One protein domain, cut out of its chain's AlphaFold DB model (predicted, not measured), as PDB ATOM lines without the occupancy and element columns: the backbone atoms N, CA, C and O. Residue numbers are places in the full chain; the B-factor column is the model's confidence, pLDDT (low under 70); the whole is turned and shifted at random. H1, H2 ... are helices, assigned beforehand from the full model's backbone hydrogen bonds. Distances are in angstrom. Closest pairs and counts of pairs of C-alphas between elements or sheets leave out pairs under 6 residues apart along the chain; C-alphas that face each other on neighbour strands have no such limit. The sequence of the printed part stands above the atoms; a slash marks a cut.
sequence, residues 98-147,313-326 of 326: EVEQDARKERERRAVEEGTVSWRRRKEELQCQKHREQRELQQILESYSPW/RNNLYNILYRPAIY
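What this domain is: This is residues 98 to 147 and 313 to 326 of the 326 residues of an uncharacterized protein of Frieseomelitta varia (UniProt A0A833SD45). One long helix, H1, makes almost the whole length of a rod, and the short helix H2 packs crosswise on its side toward the end of H1, near residues 134 to 138. Residues 98 to 129 of H1 stick out free. The printed part has 64 residues with two named helices, H1 then H2, and no named strand; the class is all helix. The whole is extended, with a radius of gyration of the C-alphas of 21.2 A and spans of 75 by 21 by 16 A.

Where its parts are: H1 takes residues 98 to 143 and is 66.8 A long, from C-alpha 98 at (172.391, 176.493, 225.208) to C-alpha 143 at (189.218, 230.092, 189.151). H2 takes residues 316 to 321 and ends with C-alpha 321 at (197.954, 215.448, 188.375).

How they stand to each other: H1 touches H2 with residues 134 to 138 alone. Their closest C-alphas, those of Gln 134 and Ile 319, are 6.1 A apart. Their lines are about perpendicular, at 78 degrees. In H1 and H2 every O i to N i+4 pair is within hydrogen-bond range.

The domain as a whole: The C-alphas farthest apart, those of Glu 98 and Trp 147, are 75.3 A apart. Residues 148 to 312 are not printed, and C-alphas 147 and 313 are 23.0 A apart across the cut. Residues 142 to 147 also stand free. Thirteen residues have pLDDT under 70, among them 98 to 101 and 322 to 326.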
ATOM      1  N   GLU A  98     171.676 176.266 226.480       63.09
ATOM      2  CA  GLU A  98     172.391 176.493 225.208       63.09
ATOM      3  C   GLU A  98     171.721 177.583 224.352       63.09
ATOM      4  O   GLU A  98     172.394 178.412 223.746       63.09
ATOM      5  N   VAL A  99     170.390 177.682 224.428       65.19
ATOM      6  CA  VAL A  99     169.570 178.702 223.758       65.19
ATOM      7  C   VAL A  99     169.926 180.138 224.182       65.19
ATOM      8  O   VAL A  99     169.901 181.057 223.364       65.19
ATOM      9  N   GLU A 100     170.282 180.358 225.451       68.00
ATOM     10  CA  GLU A 100     170.706 181.671 225.954       68.00
ATOM     11  C   GLU A 100     172.158 181.987 225.575       68.00
ATOM     12  O   GLU A 100     172.487 183.143 225.281       68.00
ATOM     13  N   GLN A 101     173.019 180.966 225.524       68.25
ATOM     14  CA  GLN A 101     174.399 181.104 225.049       68.25
ATOM     15  C   GLN A 101     174.434 181.438 223.550       68.25
ATOM     16  O   GLN A 101     175.160 182.344 223.136       68.25
ATOM     17  N   ASP A 102     173.581 180.794 222.756       71.12
ATOM     18  CA  ASP A 102     173.407 181.075 221.332       71.12
ATOM     19  C   ASP A 102     172.803 182.459 221.092       71.12
ATOM     20  O   ASP A 102     173.275 183.203 220.232       71.12
ATOM     21  N   ALA A 103     171.822 182.873 221.902       83.94
ATOM     22  CA  ALA A 103     171.269 184.223 221.834       83.94
ATOM     23  C   ALA A 103     172.321 185.296 222.160       83.94
ATOM     24  O   ALA A 103     172.340 186.360 221.535       83.94
ATOM     25  N   ARG A 104     173.218 185.034 223.116       81.75
ATOM     26  CA  ARG A 104     174.343 185.923 223.432       81.75
ATOM     27  C   ARG A 104     175.355 185.977 222.286       81.75
ATOM     28  O   ARG A 104     175.735 187.071 221.876       81.75
ATOM     29  N   LYS A 105     175.730 184.828 221.727       86.50
ATOM     30  CA  LYS A 105     176.659 184.725 220.593       86.50
ATOM     31  C   LYS A 105     176.110 185.398 219.332       86.50
ATOM     32  O   LYS A 105     176.848 186.075 218.623       86.50
ATOM     33  N   GLU A 106     174.808 185.284 219.080       87.50
ATOM     34  CA  GLU A 106     174.137 185.962 217.968       87.50
ATOM     35  C   GLU A 106     174.084 187.484 218.175       87.50
ATOM     36  O   GLU A 106     174.281 188.239 217.223       87.50
ATOM     37  N   ARG A 107     173.893 187.969 219.412       88.44
ATOM     38  CA  ARG A 107     174.010 189.408 219.723       88.44
ATOM     39  C   ARG A 107     175.427 189.923 219.488       88.44
ATOM     40  O   ARG A 107     175.589 191.002 218.924       88.44
ATOM     41  N   GLU A 108     176.440 189.159 219.885       89.56
ATOM     42  CA  GLU A 108     177.845 189.493 219.631       89.56
ATOM     43  C   GLU A 108     178.144 189.509 218.125       89.56
ATOM     44  O   GLU A 108     178.751 190.460 217.634       89.56
ATOM     45  N   ARG A 109     177.639 188.528 217.363       90.88
ATOM     46  CA  ARG A 109     177.767 188.490 215.900       90.88
ATOM     47  C   ARG A 109     177.120 189.705 215.238       90.88
ATOM     48  O   ARG A 109     177.768 190.350 214.418       90.88
ATOM     49  N   ARG A 110     175.899 190.073 215.641       92.38
ATOM     50  CA  ARG A 110     175.220 191.285 215.152       92.38
ATOM     51  C   ARG A 110     176.000 192.550 215.487       92.38
ATOM     52  O   ARG A 110     176.208 193.368 214.603       92.38
ATOM     53  N   ALA A 111     176.508 192.681 216.711       93.19
ATOM     54  CA  ALA A 111     177.319 193.833 217.101       93.19
ATOM     55  C   ALA A 111     178.618 193.936 216.279       93.19
ATOM     56  O   ALA A 111     179.031 195.033 215.897       93.19
ATOM     57  N   VAL A 112     179.251 192.801 215.961       94.00
ATOM     58  CA  VAL A 112     180.423 192.755 215.076       94.00
ATOM     59  C   VAL A 112     180.038 193.147 213.653       94.00
ATOM     60  O   VAL A 112     180.701 193.998 213.062       94.00
ATOM     61  N   GLU A 113     178.962 192.583 213.104       92.94
ATOM     62  CA  GLU A 113     178.469 192.901 211.762       92.94
ATOM     63  C   GLU A 113     178.117 194.395 211.640       92.94
ATOM     64  O   GLU A 113     178.632 195.072 210.743       92.94
ATOM     65  N   GLU A 114     177.364 194.948 212.591       94.62
ATOM     66  CA  GLU A 114     177.058 196.379 212.704       94.62
ATOM     67  C   GLU A 114     178.334 197.230 212.809       94.62
ATOM     68  O   GLU A 114     178.474 198.245 212.119       94.62
ATOM     69  N   GLY A 115     179.311 196.781 213.602       96.00
ATOM     70  CA  GLY A 115     180.628 197.406 213.710       96.00
ATOM     71  C   GLY A 115     181.383 197.427 212.378       96.00
ATOM     72  O   GLY A 115     181.937 198.462 211.997       96.00
ATOM     73  N   THR A 116     181.362 196.326 211.619       95.06
ATOM     74  CA  THR A 116     182.033 196.241 210.309       95.06
ATOM     75  C   THR A 116     181.379 197.134 209.259       95.06
ATOM     76  O   THR A 116     182.078 197.757 208.456       95.06
ATOM     77  N   VAL A 117     180.047 197.233 209.259       95.31
ATOM     78  CA  VAL A 117     179.297 198.119 208.358       95.31
ATOM     79  C   VAL A 117     179.567 199.579 208.713       95.31
ATOM     80  O   VAL A 117     179.880 200.372 207.826       95.31
ATOM     81  N   SER A 118     179.547 199.922 210.001       94.38
ATOM     82  CA  SER A 118     179.856 201.270 210.486       94.38
ATOM     83  C   SER A 118     181.285 201.699 210.133       94.38
ATOM     84  O   SER A 118     181.507 202.809 209.639       94.38
ATOM     85  N   TRP A 119     182.266 200.805 210.296       93.62
ATOM     86  CA  TRP A 119     183.651 201.072 209.911       93.62
ATOM     87  C   TRP A 119     183.814 201.274 208.399       93.62
ATOM     88  O   TRP A 119     184.473 202.231 207.985       93.62
ATOM     89  N   ARG A 120     183.189 200.422 207.570       95.06
ATOM     90  CA  ARG A 120     183.204 200.572 206.103       95.06
ATOM     91  C   ARG A 120     182.582 201.893 205.670       95.06
ATOM     92  O   ARG A 120     183.230 202.645 204.948       95.06
ATOM     93  N   ARG A 121     181.407 202.223 206.208       95.00
ATOM     94  CA  ARG A 121     180.721 203.490 205.942       95.00
ATOM     95  C   ARG A 121     181.595 204.690 206.296       95.00
ATOM     96  O   ARG A 121     181.779 205.569 205.465       95.00
ATOM     97  N   ARG A 122     182.208 204.711 207.485       93.75
ATOM     98  CA  ARG A 122     183.112 205.803 207.888       93.75
ATOM     99  C   ARG A 122     184.339 205.900 206.978       93.75
ATOM    100  O   ARG A 122     184.795 206.999 206.673       93.75
ATOM    101  N   LYS A 123     184.889 204.764 206.541       92.88
ATOM    102  CA  LYS A 123     186.024 204.727 205.610       92.88
ATOM    103  C   LYS A 123     185.639 205.284 204.238       92.88
ATOM    104  O   LYS A 123     186.407 206.059 203.676       92.88
ATOM    105  N   GLU A 124     184.471 204.921 203.723       92.69
ATOM    106  CA  GLU A 124     183.917 205.443 202.471       92.69
ATOM    107  C   GLU A 124     183.609 206.939 202.576       92.69
ATOM    108  O   GLU A 124     184.036 207.702 201.716       92.69
ATOM    109  N   GLU A 125     182.971 207.386 203.661       91.81
ATOM    110  CA  GLU A 125     182.703 208.802 203.936       91.81
ATOM    111  C   GLU A 125     183.996 209.627 203.949       91.81
ATOM    112  O   GLU A 125     184.055 210.672 203.304       91.81
ATOM    113  N   LEU A 126     185.062 209.134 204.590       87.06
ATOM    114  CA  LEU A 126     186.377 209.783 204.579       87.06
ATOM    115  C   LEU A 126     186.990 209.858 203.170       87.06
ATOM    116  O   LEU A 126     187.599 210.869 202.818       87.06
ATOM    117  N   GLN A 127     186.840 208.815 202.346       82.88
ATOM    118  CA  GLN A 127     187.323 208.836 200.957       82.88
ATOM    119  C   GLN A 127     186.513 209.807 200.094       82.88
ATOM    120  O   GLN A 127     187.094 210.595 199.346       82.88
ATOM    121  N   CYS A 128     185.187 209.797 200.232       87.56
ATOM    122  CA  CYS A 128     184.285 210.729 199.566       87.56
ATOM    123  C   CYS A 128     184.582 212.175 199.973       87.56
ATOM    124  O   CYS A 128     184.645 213.052 199.114       87.56
ATOM    125  N   GLN A 129     184.829 212.421 201.262       84.88
ATOM    126  CA  GLN A 129     185.226 213.728 201.770       84.88
ATOM    127  C   GLN A 129     186.552 214.176 201.153       84.88
ATOM    128  O   GLN A 129     186.626 215.272 200.607       84.88
ATOM    129  N   LYS A 130     187.567 213.308 201.137       85.00
ATOM    130  CA  LYS A 130     188.856 213.608 200.507       85.00
ATOM    131  C   LYS A 130     188.715 213.929 199.018       85.00
ATOM    132  O   LYS A 130     189.325 214.881 198.538       85.00
ATOM    133  N   HIS A 131     187.908 213.164 198.284       82.81
ATOM    134  CA  HIS A 131     187.639 213.435 196.871       82.81
ATOM    135  C   HIS A 131     186.893 214.755 196.668       82.81
ATOM    136  O   HIS A 131     187.216 215.498 195.742       82.81
ATOM    137  N   ARG A 132     185.924 215.071 197.532       85.88
ATOM    138  CA  ARG A 132     185.208 216.349 197.509       85.88
ATOM    139  C   ARG A 132     186.161 217.515 197.754       85.88
ATOM    140  O   ARG A 132     186.196 218.437 196.949       85.88
ATOM    141  N   GLU A 133     186.971 217.442 198.805       84.94
ATOM    142  CA  GLU A 133     187.974 218.458 199.133       84.94
ATOM    143  C   GLU A 133     188.990 218.630 197.996       84.94
ATOM    144  O   GLU A 133     189.325 219.752 197.630       84.94
ATOM    145  N   GLN A 134     189.432 217.534 197.371       83.62
ATOM    146  CA  GLN A 134     190.331 217.589 196.219       83.62
ATOM    147  C   GLN A 134     189.695 218.319 195.025       83.62
ATOM    148  O   GLN A 134     190.349 219.175 194.431       83.62
ATOM    149  N   ARG A 135     188.428 218.026 194.697       85.19
ATOM    150  CA  ARG A 135     187.691 218.724 193.627       85.19
ATOM    151  C   ARG A 135     187.512 220.209 193.940       85.19
ATOM    152  O   ARG A 135     187.700 221.040 193.061       85.19
ATOM    153  N   GLU A 136     187.208 220.556 195.191       86.75
ATOM    154  CA  GLU A 136     187.117 221.957 195.617       86.75
ATOM    155  C   GLU A 136     188.447 222.698 195.432       86.75
ATOM    156  O   GLU A 136     188.461 223.840 194.984       86.75
ATOM    157  N   LEU A 137     189.578 222.064 195.759       86.00
ATOM    158  CA  LEU A 137     190.900 222.669 195.576       86.00
ATOM    159  C   LEU A 137     191.258 222.839 194.097       86.00
ATOM    160  O   LEU A 137     191.844 223.860 193.743       86.00
ATOM    161  N   GLN A 138     190.883 221.882 193.246       84.38
ATOM    162  CA  GLN A 138     191.039 221.996 191.793       84.38
ATOM    163  C   GLN A 138     190.217 223.164 191.239       84.38
ATOM    164  O   GLN A 138     190.770 224.032 190.572       84.38
ATOM    165  N   GLN A 139     188.938 223.264 191.610       87.12
ATOM    166  CA  GLN A 139     188.068 224.364 191.186       87.12
ATOM    167  C   GLN A 139     188.590 225.734 191.645       87.12
ATOM    168  O   GLN A 139     188.539 226.726 190.912       87.12
ATOM    169  N   ILE A 140     189.108 225.805 192.873       86.56
ATOM    170  CA  ILE A 140     189.756 227.012 193.385       86.56
ATOM    171  C   ILE A 140     190.975 227.353 192.528       86.56
ATOM    172  O   ILE A 140     191.127 228.505 192.150       86.56
ATOM    173  N   LEU A 141     191.820 226.379 192.190       83.44
ATOM    174  CA  LEU A 141     193.011 226.622 191.379       83.44
ATOM    175  C   LEU A 141     192.671 227.090 189.955       83.44
ATOM    176  O   LEU A 141     193.348 227.972 189.438       83.44
ATOM    177  N   GLU A 142     191.617 226.543 189.348       84.50
ATOM    178  CA  GLU A 142     191.134 226.945 188.020       84.50
ATOM    179  C   GLU A 142     190.574 228.374 188.004       84.50
ATOM    180  O   GLU A 142     190.789 229.123 187.053       84.50
ATOM    181  N   SER A 143     189.862 228.773 189.061       83.62
ATOM    182  CA  SER A 143     189.218 230.092 189.151       83.62
ATOM    183  C   SER A 143     190.122 231.194 189.713       83.62
ATOM    184  O   SER A 143     189.824 232.384 189.568       83.62
ATOM    185  N   TYR A 144     191.220 230.831 190.372       81.44
ATOM    186  CA  TYR A 144     192.057 231.761 191.114       81.44
ATOM    187  C   TYR A 144     193.275 232.235 190.314       81.44
ATOM    188  O   TYR A 144     194.196 231.473 190.037       81.44
ATOM    189  N   SER A 145     193.331 233.542 190.031       76.56
ATOM    190  CA  SER A 145     194.524 234.212 189.496       76.56
ATOM    191  C   SER A 145     195.249 234.985 190.612       76.56
ATOM    192  O   SER A 145     194.862 236.115 190.928       76.56
ATOM    193  N   PRO A 146     196.301 234.419 191.236       70.81
ATOM    194  CA  PRO A 146     197.019 235.080 192.331       70.81
ATOM    195  C   PRO A 146     197.763 236.345 191.892       70.81
ATOM    196  O   PRO A 146     198.034 237.210 192.722       70.81
ATOM    197  N   TRP A 147     198.078 236.465 190.603       69.62
ATOM    198  CA  TRP A 147     198.861 237.569 190.042       69.62
ATOM    199  C   TRP A 147     198.001 238.747 189.566       69.62
ATOM    200  O   TRP A 147     198.523 239.710 189.009       69.62
ATOM    201  N   ARG A 313     198.921 218.148 204.783       61.59
ATOM    202  CA  ARG A 313     198.969 218.990 203.580       61.59
ATOM    203  C   ARG A 313     198.471 218.178 202.393       61.59
ATOM    204  O   ARG A 313     198.992 217.101 202.104       61.59
ATOM    205  N   ASN A 314     197.478 218.708 201.687       65.00
ATOM    206  CA  ASN A 314     197.047 218.124 200.427       65.00
ATOM    207  C   ASN A 314     198.231 218.142 199.457       65.00
ATOM    208  O   ASN A 314     198.762 219.200 199.124       65.00
ATOM    209  N   ASN A 315     198.694 216.953 199.065       72.19
ATOM    210  CA  ASN A 315     199.834 216.819 198.169       72.19
ATOM    211  C   ASN A 315     199.507 217.535 196.849       72.19
ATOM    212  O   ASN A 315     198.556 217.152 196.167       72.19
ATOM    213  N   LEU A 316     200.301 218.551 196.493       72.94
ATOM    214  CA  LEU A 316     200.177 219.296 195.236       72.94
ATOM    215  C   LEU A 316     200.111 218.371 194.029       72.94
ATOM    216  O   LEU A 316     199.318 218.606 193.129       72.94
ATOM    217  N   TYR A 317     200.875 217.281 194.045       69.31
ATOM    218  CA  TYR A 317     200.821 216.281 192.992       69.31
ATOM    219  C   TYR A 317     199.423 215.662 192.852       69.31
ATOM    220  O   TYR A 317     198.924 215.494 191.745       69.31
ATOM    221  N   ASN A 318     198.755 215.382 193.975       75.06
ATOM    222  CA  ASN A 318     197.391 214.862 193.953       75.06
ATOM    223  C   ASN A 318     196.396 215.917 193.459       75.06
ATOM    224  O   ASN A 318     195.495 215.582 192.704       75.06
ATOM    225  N   ILE A 319     196.561 217.182 193.843       76.44
ATOM    226  CA  ILE A 319     195.674 218.257 193.375       76.44
ATOM    227  C   ILE A 319     195.842 218.475 191.863       76.44
ATOM    228  O   ILE A 319     194.846 218.589 191.160       76.44
ATOM    229  N   LEU A 320     197.080 218.499 191.364       74.31
ATOM    230  CA  LEU A 320     197.407 218.888 189.989       74.31
ATOM    231  C   LEU A 320     197.298 217.745 188.972       74.31
ATOM    232  O   LEU A 320     196.860 217.973 187.851       74.31
ATOM    233  N   TYR A 321     197.722 216.532 189.339       70.44
ATOM    234  CA  TYR A 321     197.954 215.448 188.375       70.44
ATOM    235  C   TYR A 321     197.149 214.187 188.649       70.44
ATOM    236  O   TYR A 321     197.130 213.289 187.808       70.44
ATOM    237  N   ARG A 322     196.489 214.076 189.808       69.25
ATOM    238  CA  ARG A 322     195.630 212.925 190.075       69.25
ATOM    239  C   ARG A 322     194.224 213.232 189.560       69.25
ATOM    240  O   ARG A 322     193.531 214.036 190.192       69.25
ATOM    241  N   PRO A 323     193.778 212.607 188.453       59.72
ATOM    242  CA  PRO A 323     192.402 212.754 188.013       59.72
ATOM    243  C   PRO A 323     191.483 212.285 189.142       59.72
ATOM    244  O   PRO A 323     191.754 211.270 189.793       59.72
ATOM    245  N   ALA A 324     190.419 213.045 189.409       59.38
ATOM    246  CA  ALA A 324     189.332 212.563 190.243       59.38
ATOM    247  C   ALA A 324     188.736 211.365 189.501       59.38
ATOM    248  O   ALA A 324     188.010 211.545 188.531       59.38
ATOM    249  N   ILE A 325     189.159 210.157 189.878       54.75
ATOM    250  CA  ILE A 325     188.688 208.918 189.264       54.75
ATOM    251  C   ILE A 325     187.157 208.935 189.369       54.75
ATOM    252  O   ILE A 325     186.625 209.163 190.461       54.75
ATOM    253  N   TYR A 326     186.508 208.840 188.208       43.84
ATOM    254  CA  TYR A 326     185.056 208.849 188.037       43.84
ATOM    255  C   TYR A 326     184.440 207.524 188.462       43.84
ATOM    256  O   TYR A 326     185.078 206.477 188.194       43.84
TER     257      TYR A 326